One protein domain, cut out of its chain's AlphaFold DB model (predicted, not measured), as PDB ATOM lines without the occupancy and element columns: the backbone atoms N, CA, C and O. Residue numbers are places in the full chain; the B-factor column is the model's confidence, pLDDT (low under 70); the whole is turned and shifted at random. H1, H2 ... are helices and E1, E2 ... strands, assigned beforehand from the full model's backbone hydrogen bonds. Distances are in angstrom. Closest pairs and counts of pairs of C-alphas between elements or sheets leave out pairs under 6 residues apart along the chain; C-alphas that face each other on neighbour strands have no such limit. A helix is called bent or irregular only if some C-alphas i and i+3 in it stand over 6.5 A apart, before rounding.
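Overview. This is residues 102 to 202 of the 208 residues of an uncharacterized protein of Dechloromonas aromatica (strain RCB) (UniProt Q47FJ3). A long hairpin of two helices, H2 and H3, makes a rod; a small three-stranded sheet covers one end of it with one face, and short H1 packs beside its middle. The 101 printed residues, mostly helix, run H1 E1 E2 E3 H2 H3, spanning 55 by 21 by 17 A. They are only just loose, close to compact, with a radius of gyration of the C-alphas of 15.6 A.

Arrangement. Start at H1, residues 102 to 107; it touches residues 183 to 190 of H3, residues 173 to 201, closest at C-alphas 103 and 187, 5.3 A. Next find E1, 114 to 118, E2, 124 to 128, and E3, 134 to 137: a meander, each strand the antiparallel neighbour of the one before, with N 115 and O 127, and N 126 and O 135, both 2.9 A apart. H2, residues 140 to 169, is irregular, C-alphas 164 and 167 being 7.2 A apart, and has a kink of 41 degrees near residue 155. H2 and H3 touch as a helical hairpin, opposite ways at a shallow tilt of 28 degrees, closest at C-alphas 147 and 191, 5.5 A. Two layers, helices on one face of a sheet, place H2 over E2 and E3, H3 over E1. Every O i to N i+4 pair is within hydrogen-bond range in H1 and H3, 22 of 26 in H2.

Along the chain. Find C-alpha 140 at (94.911, 0.541, 22.102); H2 runs 40.3 A from there. H3 runs 42.4 A to C-alpha 201 at (90.156, 11.531, 18.259).

Size, cuts and confidence. The printed part has no cut and no long link; pLDDT is under 70 at residues 108 to 112.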
ATOM      1  N   MET A 102      70.098  -6.472  16.025       92.62
ATOM      2  CA  MET A 102      69.865  -6.725  17.446       92.62
ATOM      3  C   MET A 102      70.958  -6.099  18.309       92.62
ATOM      4  O   MET A 102      70.625  -5.491  19.318       92.62
ATOM      5  N   ALA A 103      72.233  -6.227  17.924       89.94
ATOM      6  CA  ALA A 103      73.342  -5.585  18.626       89.94
ATOM      7  C   ALA A 103      73.150  -4.063  18.664       89.94
ATOM      8  O   ALA A 103      73.210  -3.472  19.735       89.94
ATOM      9  N   ASP A 104      72.825  -3.451  17.524       87.56
ATOM     10  CA  ASP A 104      72.558  -2.014  17.442       87.56
ATOM     11  C   ASP A 104      71.365  -1.591  18.318       87.56
ATOM     12  O   ASP A 104      71.484  -0.707  19.165       87.56
ATOM     13  N   GLU A 105      70.220  -2.265  18.175       87.81
ATOM     14  CA  GLU A 105      68.987  -1.901  18.878       87.81
ATOM     15  C   GLU A 105      69.071  -2.122  20.397       87.81
ATOM     16  O   GLU A 105      68.585  -1.293  21.167       87.81
ATOM     17  N   LEU A 106      69.650  -3.243  20.837       83.69
ATOM     18  CA  LEU A 106      69.624  -3.659  22.244       83.69
ATOM     19  C   LEU A 106      70.761  -3.060  23.065       83.69
ATOM     20  O   LEU A 106      70.565  -2.793  24.248       83.69
ATOM     21  N   LEU A 107      71.931  -2.866  22.458       77.50
ATOM     22  CA  LEU A 107      73.084  -2.281  23.143       77.50
ATOM     23  C   LEU A 107      73.143  -0.767  22.953       77.50
ATOM     24  O   LEU A 107      73.859  -0.091  23.683       77.50
ATOM     25  N   GLY A 108      72.400  -0.230  21.980       69.94
ATOM     26  CA  GLY A 108      72.433   1.187  21.661       69.94
ATOM     27  C   GLY A 108      73.832   1.643  21.261       69.94
ATOM     28  O   GLY A 108      74.195   2.765  21.597       69.94
ATOM     29  N   VAL A 109      74.620   0.800  20.573       59.84
ATOM     30  CA  VAL A 109      76.045   1.084  20.294       59.84
ATOM     31  C   VAL A 109      76.224   2.322  19.422       59.84
ATOM     32  O   VAL A 109      77.162   3.087  19.624       59.84
ATOM     33  N   ASN A 110      75.260   2.617  18.546       57.06
ATOM     34  CA  ASN A 110      75.206   3.894  17.828       57.06
ATOM     35  C   ASN A 110      75.088   5.130  18.756       57.06
ATOM     36  O   ASN A 110      75.298   6.259  18.311       57.06
ATOM     37  N   GLY A 111      74.755   4.933  20.035       56.91
ATOM     38  CA  GLY A 111      74.797   5.915  21.120       56.91
ATOM     39  C   GLY A 111      75.844   5.619  22.205       56.91
ATOM     40  O   GLY A 111      75.929   6.376  23.173       56.91
ATOM     41  N   SER A 112      76.646   4.554  22.084       63.91
ATOM     42  CA  SER A 112      77.796   4.308  22.960       63.91
ATOM     43  C   SER A 112      78.913   5.265  22.583       63.91
ATOM     44  O   SER A 112      79.615   5.105  21.584       63.91
ATOM     45  N   HIS A 113      79.070   6.302  23.396       74.06
ATOM     46  CA  HIS A 113      80.159   7.248  23.251       74.06
ATOM     47  C   HIS A 113      81.304   6.806  24.152       74.06
ATOM     48  O   HIS A 113      81.214   6.889  25.377       74.06
ATOM     49  N   PHE A 114      82.372   6.326  23.524       86.94
ATOM     50  CA  PHE A 114      83.655   6.181  24.190       86.94
ATOM     51  C   PHE A 114      84.386   7.510  24.150       86.94
ATOM     52  O   PHE A 114      84.418   8.186  23.116       86.94
ATOM     53  N   HIS A 115      85.000   7.853  25.268       90.25
ATOM     54  CA  HIS A 115      85.934   8.958  25.366       90.25
ATOM     55  C   HIS A 115      87.289   8.428  25.801       90.25
ATOM     56  O   HIS A 115      87.357   7.496  26.597       90.25
ATOM     57  N   VAL A 116      88.360   8.971  25.228       91.19
ATOM     58  CA  VAL A 116      89.728   8.576  25.569       91.19
ATOM     59  C   VAL A 116      90.549   9.835  25.790       91.19
ATOM     60  O   VAL A 116      90.769  10.598  24.847       91.19
ATOM     61  N   GLU A 117      91.042  10.029  27.009       91.38
ATOM     62  CA  GLU A 117      91.850  11.191  27.386       91.38
ATOM     63  C   GLU A 117      93.266  10.791  27.794       91.38
ATOM     64  O   GLU A 117      93.442   9.820  28.530       91.38
ATOM     65  N   PRO A 118      94.303  11.528  27.362       91.06
ATOM     66  CA  PRO A 118      95.662  11.290  27.823       91.06
ATOM     67  C   PRO A 118      95.850  11.727  29.285       91.06
ATOM     68  O   PRO A 118      95.438  12.816  29.691       91.06
ATOM     69  N   LEU A 119      96.569  10.913  30.053       91.12
ATOM     70  CA  LEU A 119      96.978  11.197  31.426       91.12
ATOM     71  C   LEU A 119      98.375  11.829  31.485       91.12
ATOM     72  O   LEU A 119      99.201  11.706  30.578       91.12
ATOM     73  N   ALA A 120      98.661  12.514  32.595       87.88
ATOM     74  CA  ALA A 120      99.920  13.239  32.792       87.88
ATOM     75  C   ALA A 120     101.165  12.332  32.875       87.88
ATOM     76  O   ALA A 120     102.280  12.804  32.655       87.88
ATOM     77  N   ASP A 121     100.990  11.054  33.206       88.31
ATOM     78  CA  ASP A 121     102.044  10.040  33.319       88.31
ATOM     79  C   ASP A 121     102.303   9.270  32.012       88.31
ATOM     80  O   ASP A 121     103.219   8.450  31.958       88.31
ATOM     81  N   GLY A 122     101.561   9.584  30.944       83.56
ATOM     82  CA  GLY A 122     101.698   8.957  29.629       83.56
ATOM     83  C   GLY A 122     100.720   7.811  29.357       83.56
ATOM     84  O   GLY A 122     100.781   7.254  28.260       83.56
ATOM     85  N   GLY A 123      99.833   7.480  30.304       91.62
ATOM     86  CA  GLY A 123      98.689   6.591  30.079       91.62
ATOM     87  C   GLY A 123      97.483   7.311  29.467       91.62
ATOM     88  O   GLY A 123      97.568   8.474  29.062       91.62
ATOM     89  N   TYR A 124      96.344   6.625  29.426       93.19
ATOM     90  CA  TYR A 124      95.053   7.181  29.031       93.19
ATOM     91  C   TYR A 124      93.964   6.748  30.014       93.19
ATOM     92  O   TYR A 124      94.066   5.692  30.635       93.19
ATOM     93  N   THR A 125      92.904   7.535  30.119       93.31
ATOM     94  CA  THR A 125      91.627   7.088  30.680       93.31
ATOM     95  C   THR A 125      90.674   6.822  29.527       93.31
ATOM     96  O   THR A 125      90.630   7.609  28.582       93.31
ATOM     97  N   ILE A 126      89.960   5.702  29.584       92.75
ATOM     98  CA  ILE A 126      88.821   5.413  28.715       92.75
ATOM     99  C   ILE A 126      87.546   5.445  29.545       92.75
ATOM    100  O   ILE A 126      87.500   4.838  30.612       92.75
ATOM    101  N   ASP A 127      86.522   6.124  29.039       90.38
ATOM    102  CA  ASP A 127      85.214   6.249  29.675       90.38
ATOM    103  C   ASP A 127      84.119   5.821  28.691       90.38
ATOM    104  O   ASP A 127      84.160   6.178  27.509       90.38
ATOM    105  N   GLU A 128      83.117   5.089  29.173       84.31
ATOM    106  CA  GLU A 128      81.898   4.787  28.419       84.31
ATOM    107  C   GLU A 128      80.732   5.601  28.998       84.31
ATOM    108  O   GLU A 128      80.360   5.462  30.165       84.31
ATOM    109  N   PHE A 129      80.169   6.500  28.186       75.31
ATOM    110  CA  PHE A 129      79.224   7.515  28.660       75.31
ATOM    111  C   PHE A 129      77.920   6.957  29.250       75.31
ATOM    112  O   PHE A 129      77.342   7.609  30.122       75.31
ATOM    113  N   ASN A 130      77.418   5.805  28.787       73.38
ATOM    114  CA  ASN A 130      76.099   5.321  29.208       73.38
ATOM    115  C   ASN A 130      76.132   4.627  30.576       73.38
ATOM    116  O   ASN A 130      75.201   4.786  31.366       73.38
ATOM    117  N   SER A 131      77.194   3.878  30.867       72.38
ATOM    118  CA  SER A 131      77.421   3.208  32.150       72.38
ATOM    119  C   SER A 131      78.120   4.105  33.169       72.38
ATOM    120  O   SER A 131      77.897   3.951  34.371       72.38
ATOM    121  N   GLY A 132      78.929   5.063  32.704       77.62
ATOM    122  CA  GLY A 132      79.813   5.860  33.553       77.62
ATOM    123  C   GLY A 132      81.042   5.087  34.042       77.62
ATOM    124  O   GLY A 132      81.756   5.583  34.919       77.62
ATOM    125  N   ASP A 133      81.281   3.891  33.500       82.88
ATOM    126  CA  ASP A 133      82.467   3.104  33.803       82.88
ATOM    127  C   ASP A 133      83.693   3.704  33.116       82.88
ATOM    128  O   ASP A 133      83.631   4.177  31.977       82.88
ATOM    129  N   ASN A 134      84.816   3.666  33.830       91.00
ATOM    130  CA  ASN A 134      86.095   4.153  33.347       91.00
ATOM    131  C   ASN A 134      87.240   3.239  33.769       91.00
ATOM    132  O   ASN A 134      87.168   2.555  34.793       91.00
ATOM    133  N   GLU A 135      88.303   3.247  32.974       94.06
ATOM    134  CA  GLU A 135      89.509   2.475  33.241       94.06
ATOM    135  C   GLU A 135      90.757   3.243  32.790       94.06
ATOM    136  O   GLU A 135      90.729   4.019  31.833       94.06
ATOM    137  N   VAL A 136      91.866   3.041  33.505       94.25
ATOM    138  CA  VAL A 136      93.180   3.528  33.074       94.25
ATOM    139  C   VAL A 136      93.798   2.471  32.171       94.25
ATOM    140  O   VAL A 136      93.944   1.324  32.580       94.25
ATOM    141  N   ILE A 137      94.179   2.879  30.966       95.12
ATOM    142  CA  ILE A 137      94.733   2.016  29.925       95.12
ATOM    143  C   ILE A 137      96.049   2.593  29.390       95.12
ATOM    144  O   ILE A 137      96.244   3.806  29.303       95.12
ATOM    145  N   GLU A 138      96.965   1.724  28.987       93.56
ATOM    146  CA  GLU A 138      98.285   2.081  28.455       93.56
ATOM    147  C   GLU A 138      98.365   1.900  26.932       93.56
ATOM    148  O   GLU A 138      99.284   2.404  26.277       93.56
ATOM    149  N   SER A 139      97.406   1.186  26.335       94.62
ATOM    150  CA  SER A 139      97.457   0.815  24.922       94.62
ATOM    151  C   SER A 139      96.089   0.744  24.246       94.62
ATOM    152  O   SER A 139      95.045   0.628  24.884       94.62
ATOM    153  N   TYR A 140      96.109   0.764  22.911       94.31
ATOM    154  CA  TYR A 140      94.911   0.541  22.102       94.31
ATOM    155  C   TYR A 140      94.335  -0.870  22.297       94.31
ATOM    156  O   TYR A 140      93.126  -1.057  22.243       94.31
ATOM    157  N   GLU A 141      95.187  -1.869  22.541       96.50
ATOM    158  CA  GLU A 141      94.741  -3.241  22.799       96.50
ATOM    159  C   GLU A 141      93.951  -3.334  24.111       96.50
ATOM    160  O   GLU A 141      92.910  -3.985  24.162       96.50
ATOM    161  N   GLU A 142      94.391  -2.618  25.148       96.38
ATOM    162  CA  GLU A 142      93.647  -2.503  26.406       96.38
ATOM    163  C   GLU A 142      92.324  -1.754  26.226       96.38
ATOM    164  O   GLU A 142      91.313  -2.202  26.760       96.38
ATOM    165  N   ALA A 143      92.289  -0.702  25.396       94.31
ATOM    166  CA  ALA A 143      91.036  -0.040  25.024       94.31
ATOM    167  C   ALA A 143      90.041  -1.040  24.412       94.31
ATOM    168  O   ALA A 143      88.893  -1.122  24.832       94.31
ATOM    169  N   ILE A 144      90.489  -1.852  23.452       95.31
ATOM    170  CA  ILE A 144      89.648  -2.860  22.793       95.31
ATOM    171  C   ILE A 144      89.145  -3.913  23.787       95.31
ATOM    172  O   ILE A 144      87.973  -4.289  23.741       95.31
ATOM    173  N   ASN A 145      89.994  -4.361  24.715       95.19
ATOM    174  CA  ASN A 145      89.590  -5.306  25.756       95.19
ATOM    175  C   ASN A 145      88.538  -4.709  26.702       95.19
ATOM    176  O   ASN A 145      87.579  -5.409  27.035       95.19
ATOM    177  N   PHE A 146      88.661  -3.427  27.065       92.62
ATOM    178  CA  PHE A 146      87.625  -2.704  27.807       92.62
ATOM    179  C   PHE A 146      86.291  -2.731  27.048       92.62
ATOM    180  O   PHE A 146      85.272  -3.141  27.600       92.62
ATOM    181  N   GLY A 147      86.299  -2.410  25.750       91.44
ATOM    182  CA  GLY A 147      85.102  -2.473  24.903       91.44
ATOM    183  C   GLY A 147      84.443  -3.845  24.848       91.44
ATOM    184  O   GLY A 147      83.229  -3.954  24.982       91.44
ATOM    185  N   ARG A 148      85.236  -4.908  24.689       92.50
ATOM    186  CA  ARG A 148      84.718  -6.284  24.669       92.50
ATOM    187  C   ARG A 148      84.102  -6.684  26.001       92.50
ATOM    188  O   ARG A 148      83.013  -7.250  26.011       92.50
ATOM    189  N   TYR A 149      84.757  -6.350  27.111       91.94
ATOM    190  CA  TYR A 149      84.208  -6.583  28.446       91.94
ATOM    191  C   TYR A 149      82.858  -5.873  28.635       91.94
ATOM    192  O   TYR A 149      81.907  -6.471  29.141       91.94
ATOM    193  N   ARG A 150      82.746  -4.621  28.170       89.06
ATOM    194  CA  ARG A 150      81.484  -3.869  28.185       89.06
ATOM    195  C   ARG A 150      80.406  -4.541  27.338       89.06
ATOM    196  O   ARG A 150      79.319  -4.799  27.851       89.06
ATOM    197  N   ALA A 151      80.727  -4.896  26.097       90.06
ATOM    198  CA  ALA A 151      79.807  -5.591  25.202       90.06
ATOM    199  C   ALA A 151      79.292  -6.909  25.810       90.06
ATOM    200  O   ALA A 151      78.096  -7.181  25.754       90.06
ATOM    201  N   GLU A 152      80.163  -7.709  26.437       90.75
ATOM    202  CA  GLU A 152      79.754  -8.932  27.143       90.75
ATOM    203  C   GLU A 152      78.786  -8.630  28.282       90.75
ATOM    204  O   GLU A 152      77.731  -9.258  28.368       90.75
ATOM    205  N   SER A 153      79.138  -7.670  29.141       89.69
ATOM    206  CA  SER A 153      78.324  -7.269  30.290       89.69
ATOM    207  C   SER A 153      76.927  -6.820  29.860       89.69
ATOM    208  O   SER A 153      75.927  -7.268  30.429       89.69
ATOM    209  N   ASP A 154      76.849  -5.985  28.826       88.00
ATOM    210  CA  ASP A 154      75.594  -5.423  28.332       88.00
ATOM    211  C   ASP A 154      74.749  -6.471  27.583       88.00
ATOM    212  O   ASP A 154      73.517  -6.407  27.590       88.00
ATOM    213  N   LEU A 155      75.382  -7.497  27.001       90.81
ATOM    214  CA  LEU A 155      74.694  -8.611  26.350       90.81
ATOM    215  C   LEU A 155      74.111  -9.644  27.320       90.81
ATOM    216  O   LEU A 155      73.183 -10.354  26.923       90.81
ATOM    217  N   VAL A 156      74.594  -9.753  28.566       93.12
ATOM    218  CA  VAL A 156      74.146 -10.795  29.517       93.12
ATOM    219  C   VAL A 156      72.614 -10.903  29.617       93.12
ATOM    220  O   VAL A 156      72.100 -12.017  29.472       93.12
ATOM    221  N   PRO A 157      71.841  -9.812  29.815       91.88
ATOM    222  CA  PRO A 157      70.383  -9.908  29.913       91.88
ATOM    223  C   PRO A 157      69.737 -10.456  28.634       91.88
ATOM    224  O   PRO A 157      68.795 -11.248  28.695       91.88
ATOM    225  N   THR A 158      70.262 -10.060  27.475       92.25
ATOM    226  CA  THR A 158      69.780 -10.497  26.162       92.25
ATOM    227  C   THR A 158      70.096 -11.966  25.918       92.25
ATOM    228  O   THR A 158      69.223 -12.708  25.473       92.25
ATOM    229  N   ILE A 159      71.307 -12.414  26.257       95.00
ATOM    230  CA  ILE A 159      71.718 -13.817  26.142       95.00
ATOM    231  C   ILE A 159      70.799 -14.704  26.982       95.00
ATOM    232  O   ILE A 159      70.233 -15.658  26.454       95.00
ATOM    233  N   LEU A 160      70.568 -14.342  28.247       95.94
ATOM    234  CA  LEU A 160      69.665 -15.088  29.127       95.94
ATOM    235  C   LEU A 160      68.241 -15.157  28.558       95.94
ATOM    236  O   LEU A 160      67.612 -16.214  28.577       95.94
ATOM    237  N   ASN A 161      67.747 -14.052  27.993       95.06
ATOM    238  CA  ASN A 161      66.437 -13.999  27.347       95.06
ATOM    239  C   ASN A 161      66.363 -14.912  26.104       95.06
ATOM    240  O   ASN A 161      65.379 -15.628  25.911       95.06
ATOM    241  N   ILE A 162      67.412 -14.931  25.275       96.19
ATOM    242  CA  ILE A 162      67.508 -15.814  24.104       96.19
ATOM    243  C   ILE A 162      67.522 -17.286  24.533       96.19
ATOM    244  O   ILE A 162      66.805 -18.097  23.945       96.19
ATOM    245  N   GLU A 163      68.295 -17.639  25.560       97.44
ATOM    246  CA  GLU A 163      68.368 -19.010  26.074       97.44
ATOM    247  C   GLU A 163      67.033 -19.480  26.669       97.44
ATOM    248  O   GLU A 163      66.617 -20.617  26.429       97.44
ATOM    249  N   GLU A 164      66.337 -18.609  27.406       96.94
ATOM    250  CA  GLU A 164      65.061 -18.930  28.048       96.94
ATOM    251  C   GLU A 164      63.905 -19.008  27.039       96.94
ATOM    252  O   GLU A 164      63.118 -19.959  27.057       96.94
ATOM    253  N   GLN A 165      63.791 -18.027  26.140       95.94
ATOM    254  CA  GLN A 165      62.640 -17.906  25.239       95.94
ATOM    255  C   GLN A 165      62.851 -18.562  23.875       95.94
ATOM    256  O   GLN A 165      61.867 -18.915  23.219       95.94
ATOM    257  N   GLY A 166      64.095 -18.772  23.439       95.75
ATOM    258  CA  GLY A 166      64.431 -19.336  22.128       95.75
ATOM    259  C   GLY A 166      63.643 -20.603  21.770       95.75
ATOM    260  O   GLY A 166      63.041 -20.643  20.691       95.75
ATOM    261  N   PRO A 167      63.527 -21.602  22.670       96.25
ATOM    262  CA  PRO A 167      62.758 -22.815  22.394       96.25
ATOM    263  C   PRO A 167      61.269 -22.547  22.134       96.25
ATOM    264  O   PRO A 167      60.652 -23.225  21.313       96.25
ATOM    265  N   SER A 168      60.680 -21.540  22.790       93.62
ATOM    266  CA  SER A 168      59.270 -21.162  22.592       93.62
ATOM    267  C   SER A 168      59.003 -20.550  21.211       93.62
ATOM    268  O   SER A 168      57.886 -20.636  20.695       93.62
ATOM    269  N   PHE A 169      60.045 -20.008  20.577       93.12
ATOM    270  CA  PHE A 169      60.015 -19.501  19.207       93.12
ATOM    271  C   PHE A 169      60.441 -20.550  18.169       93.12
ATOM    272  O   PHE A 169      60.535 -20.241  16.982       93.12
ATOM    273  N   GLY A 170      60.650 -21.799  18.601       92.56
ATOM    274  CA  GLY A 170      60.984 -22.927  17.735       92.56
ATOM    275  C   GLY A 170      62.469 -23.055  17.397       92.56
ATOM    276  O   GLY A 170      62.798 -23.848  16.520       92.56
ATOM    277  N   LEU A 171      63.355 -22.317  18.075       94.81
ATOM    278  CA  LEU A 171      64.796 -22.446  17.866       94.81
ATOM    279  C   LEU A 171      65.323 -23.704  18.565       94.81
ATOM    280  O   LEU A 171      64.997 -24.007  19.716       94.81
ATOM    281  N   THR A 172      66.196 -24.421  17.873       96.88
ATOM    282  CA  THR A 172      66.979 -25.522  18.429       96.88
ATOM    283  C   THR A 172      68.114 -25.002  19.308       96.88
ATOM    284  O   THR A 172      68.579 -23.872  19.171       96.88
ATOM    285  N   ALA A 173      68.655 -25.866  20.172       97.38
ATOM    286  CA  ALA A 173      69.827 -25.523  20.981       97.38
ATOM    287  C   ALA A 173      71.056 -25.125  20.138       97.38
ATOM    288  O   ALA A 173      71.914 -24.387  20.614       97.38
ATOM    289  N   HIS A 174      71.163 -25.620  18.900       97.81
ATOM    290  CA  HIS A 174      72.237 -25.227  17.990       97.81
ATOM    291  C   HIS A 174      72.018 -23.813  17.440       97.81
ATOM    292  O   HIS A 174      72.948 -23.015  17.471       97.81
ATOM    293  N   GLU A 175      70.795 -23.488  17.015       96.69
ATOM    294  CA  GLU A 175      70.437 -22.149  16.526       96.69
ATOM    295  C   GLU A 175      70.538 -21.092  17.625       96.69
ATOM    296  O   GLU A 175      71.036 -20.005  17.369       96.69
ATOM    297  N   ILE A 176      70.148 -21.422  18.861       97.69
ATOM    298  CA  ILE A 176      70.321 -20.540  20.026       97.69
ATOM    299  C   ILE A 176      71.802 -20.200  20.227       97.69
ATOM    300  O   ILE A 176      72.158 -19.033  20.354       97.69
ATOM    301  N   LYS A 177      72.683 -21.210  20.206       98.00
ATOM    302  CA  LYS A 177      74.129 -20.994  20.349       98.00
ATOM    303  C   LYS A 177      74.718 -20.190  19.196       98.00
ATOM    304  O   LYS A 177      75.561 -19.336  19.443       98.00
ATOM    305  N   ALA A 178      74.290 -20.470  17.965       97.50
ATOM    306  CA  ALA A 178      74.728 -19.724  16.790       97.50
ATOM    307  C   ALA A 178      74.305 -18.252  16.890       97.50
ATOM    308  O   ALA A 178      75.152 -17.378  16.781       97.50
ATOM    309  N   LEU A 179      73.039 -17.981  17.229       96.62
ATOM    310  CA  LEU A 179      72.530 -16.625  17.433       96.62
ATOM    311  C   LEU A 179      73.312 -15.871  18.515       96.62
ATOM    312  O   LEU A 179      73.698 -14.730  18.293       96.62
ATOM    313  N   ILE A 180      73.568 -16.493  19.668       96.81
ATOM    314  CA  ILE A 180      74.360 -15.871  20.741       96.81
ATOM    315  C   ILE A 180      75.782 -15.558  20.261       96.81
ATOM    316  O   ILE A 180      76.280 -14.466  20.525       96.81
ATOM    317  N   SER A 181      76.421 -16.487  19.542       97.50
ATOM    318  CA  SER A 181      77.762 -16.286  18.980       97.50
ATOM    319  C   SER A 181      77.775 -15.112  18.001       97.50
ATOM    320  O   SER A 181      78.552 -14.180  18.181       97.50
ATOM    321  N   ASP A 182      76.867 -15.116  17.024       97.31
ATOM    322  CA  ASP A 182      76.782 -14.085  15.987       97.31
ATOM    323  C   ASP A 182      76.465 -12.709  16.591       97.31
ATOM    324  O   ASP A 182      77.033 -11.697  16.184       97.31
ATOM    325  N   LEU A 183      75.570 -12.658  17.583       95.44
ATOM    326  CA  LEU A 183      75.226 -11.434  18.305       95.44
ATOM    327  C   LEU A 183      76.430 -10.881  19.074       95.44
ATOM    328  O   LEU A 183      76.676  -9.678  19.038       95.44
ATOM    329  N   THR A 184      77.184 -11.759  19.737       94.81
ATOM    330  CA  THR A 184      78.394 -11.385  20.482       94.81
ATOM    331  C   THR A 184      79.464 -10.835  19.542       94.81
ATOM    332  O   THR A 184      80.032  -9.780  19.809       94.81
ATOM    333  N   GLU A 185      79.691 -11.486  18.398       95.50
ATOM    334  CA  GLU A 185      80.636 -11.004  17.386       95.50
ATOM    335  C   GLU A 185      80.216  -9.650  16.801       95.50
ATOM    336  O   GLU A 185      81.060  -8.766  16.640       95.50
ATOM    337  N   CYS A 186      78.919  -9.452  16.530       93.94
ATOM    338  CA  CYS A 186      78.406  -8.158  16.080       93.94
ATOM    339  C   CYS A 186      78.630  -7.074  17.138       93.94
ATOM    340  O   CYS A 186      79.137  -6.005  16.816       93.94
ATOM    341  N   ALA A 187      78.309  -7.354  18.403       92.06
ATOM    342  CA  ALA A 187      78.507  -6.409  19.496       92.06
ATOM    343  C   ALA A 187      79.978  -6.010  19.661       92.06
ATOM    344  O   ALA A 187      80.280  -4.826  19.787       92.06
ATOM    345  N   TYR A 188      80.902  -6.974  19.598       93.44
ATOM    346  CA  TYR A 188      82.333  -6.674  19.622       93.44
ATOM    347  C   TYR A 188      82.739  -5.772  18.467       93.44
ATOM    348  O   TYR A 188      83.414  -4.777  18.700       93.44
ATOM    349  N   ALA A 189      82.318  -6.084  17.240       91.88
ATOM    350  CA  ALA A 189      82.680  -5.282  16.078       91.88
ATOM    351  C   ALA A 189      82.219  -3.820  16.212       91.88
ATOM    352  O   ALA A 189      82.986  -2.909  15.897       91.88
ATOM    353  N   GLU A 190      81.006  -3.593  16.720       89.38
ATOM    354  CA  GLU A 190      80.462  -2.247  16.936       89.38
ATOM    355  C   GLU A 190      81.233  -1.488  18.035       89.38
ATOM    356  O   GLU A 190      81.659  -0.350  17.829       89.38
ATOM    357  N   PHE A 191      81.503  -2.127  19.181       90.75
ATOM    358  CA  PHE A 191      82.284  -1.520  20.269       90.75
ATOM    359  C   PHE A 191      83.727  -1.221  19.844       90.75
ATOM    360  O   PHE A 191      84.254  -0.144  20.126       90.75
ATOM    361  N   GLU A 192      84.374  -2.145  19.134       91.94
ATOM    362  CA  GLU A 192      85.725  -1.956  18.605       91.94
ATOM    363  C   GLU A 192      85.794  -0.780  17.630       91.94
ATOM    364  O   GLU A 192      86.745   0.004  17.672       91.94
ATOM    365  N   GLN A 193      84.783  -0.626  16.773       90.94
ATOM    366  CA  GLN A 193      84.695   0.500  15.851       90.94
ATOM    367  C   GLN A 193      84.515   1.826  16.604       90.94
ATOM    368  O   GLN A 193      85.236   2.784  16.320       90.94
ATOM    369  N   ALA A 194      83.634   1.879  17.606       89.75
ATOM    370  CA  ALA A 194      83.432   3.077  18.422       89.75
ATOM    371  C   ALA A 194      84.709   3.478  19.190       89.75
ATOM    372  O   ALA A 194      85.091   4.652  19.220       89.75
ATOM    373  N   ILE A 195      85.428   2.498  19.742       92.19
ATOM    374  CA  ILE A 195      86.702   2.713  20.440       92.19
ATOM    375  C   ILE A 195      87.784   3.186  19.487       92.19
ATOM    376  O   ILE A 195      88.532   4.097  19.826       92.19
ATOM    377  N   LYS A 196      87.863   2.617  18.284       92.56
ATOM    378  CA  LYS A 196      88.790   3.085  17.254       92.56
ATOM    379  C   LYS A 196      88.577   4.562  16.944       92.56
ATOM    380  O   LYS A 196      89.537   5.327  16.893       92.56
ATOM    381  N   GLU A 197      87.326   4.974  16.781       91.12
ATOM    382  CA  GLU A 197      86.986   6.369  16.511       91.12
ATOM    383  C   GLU A 197      87.298   7.297  17.687       91.12
ATOM    384  O   GLU A 197      87.736   8.428  17.469       91.12
ATOM    385  N   ALA A 198      87.066   6.860  18.927       90.81
ATOM    386  CA  ALA A 198      87.435   7.616  20.124       90.81
ATOM    387  C   ALA A 198      88.960   7.730  20.257       90.81
ATOM    388  O   ALA A 198      89.507   8.816  20.457       90.81
ATOM    389  N   TRP A 199      89.661   6.618  20.038       92.81
ATOM    390  CA  TRP A 199      91.110   6.550  20.063       92.81
ATOM    391  C   TRP A 199      91.717   7.496  19.033       92.81
ATOM    392  O   TRP A 199      92.566   8.308  19.384       92.81
ATOM    393  N   ASP A 200      91.271   7.469  17.780       91.00
ATOM    394  CA  ASP A 200      91.789   8.356  16.732       91.00
ATOM    395  C   ASP A 200      91.540   9.847  17.038       91.00
ATOM    396  O   ASP A 200      92.334  10.700  16.629       91.00
ATOM    397  N   ARG A 201      90.501  10.167  17.824       88.31
ATOM    398  CA  ARG A 201      90.156  11.531  18.259       88.31
ATOM    399  C   ARG A 201      90.850  11.999  19.543       88.31
ATOM    400  O   ARG A 201      90.873  13.201  19.778       88.31
ATOM    401  N   ARG A 202      91.495  11.118  20.316       87.12
ATOM    402  CA  ARG A 202      92.045  11.392  21.671       87.12
ATOM    403  C   ARG A 202      92.984  12.600  21.824       87.12
ATOM    404  O   ARG A 202      93.217  13.068  22.930       87.12
TER     405      ARG A 202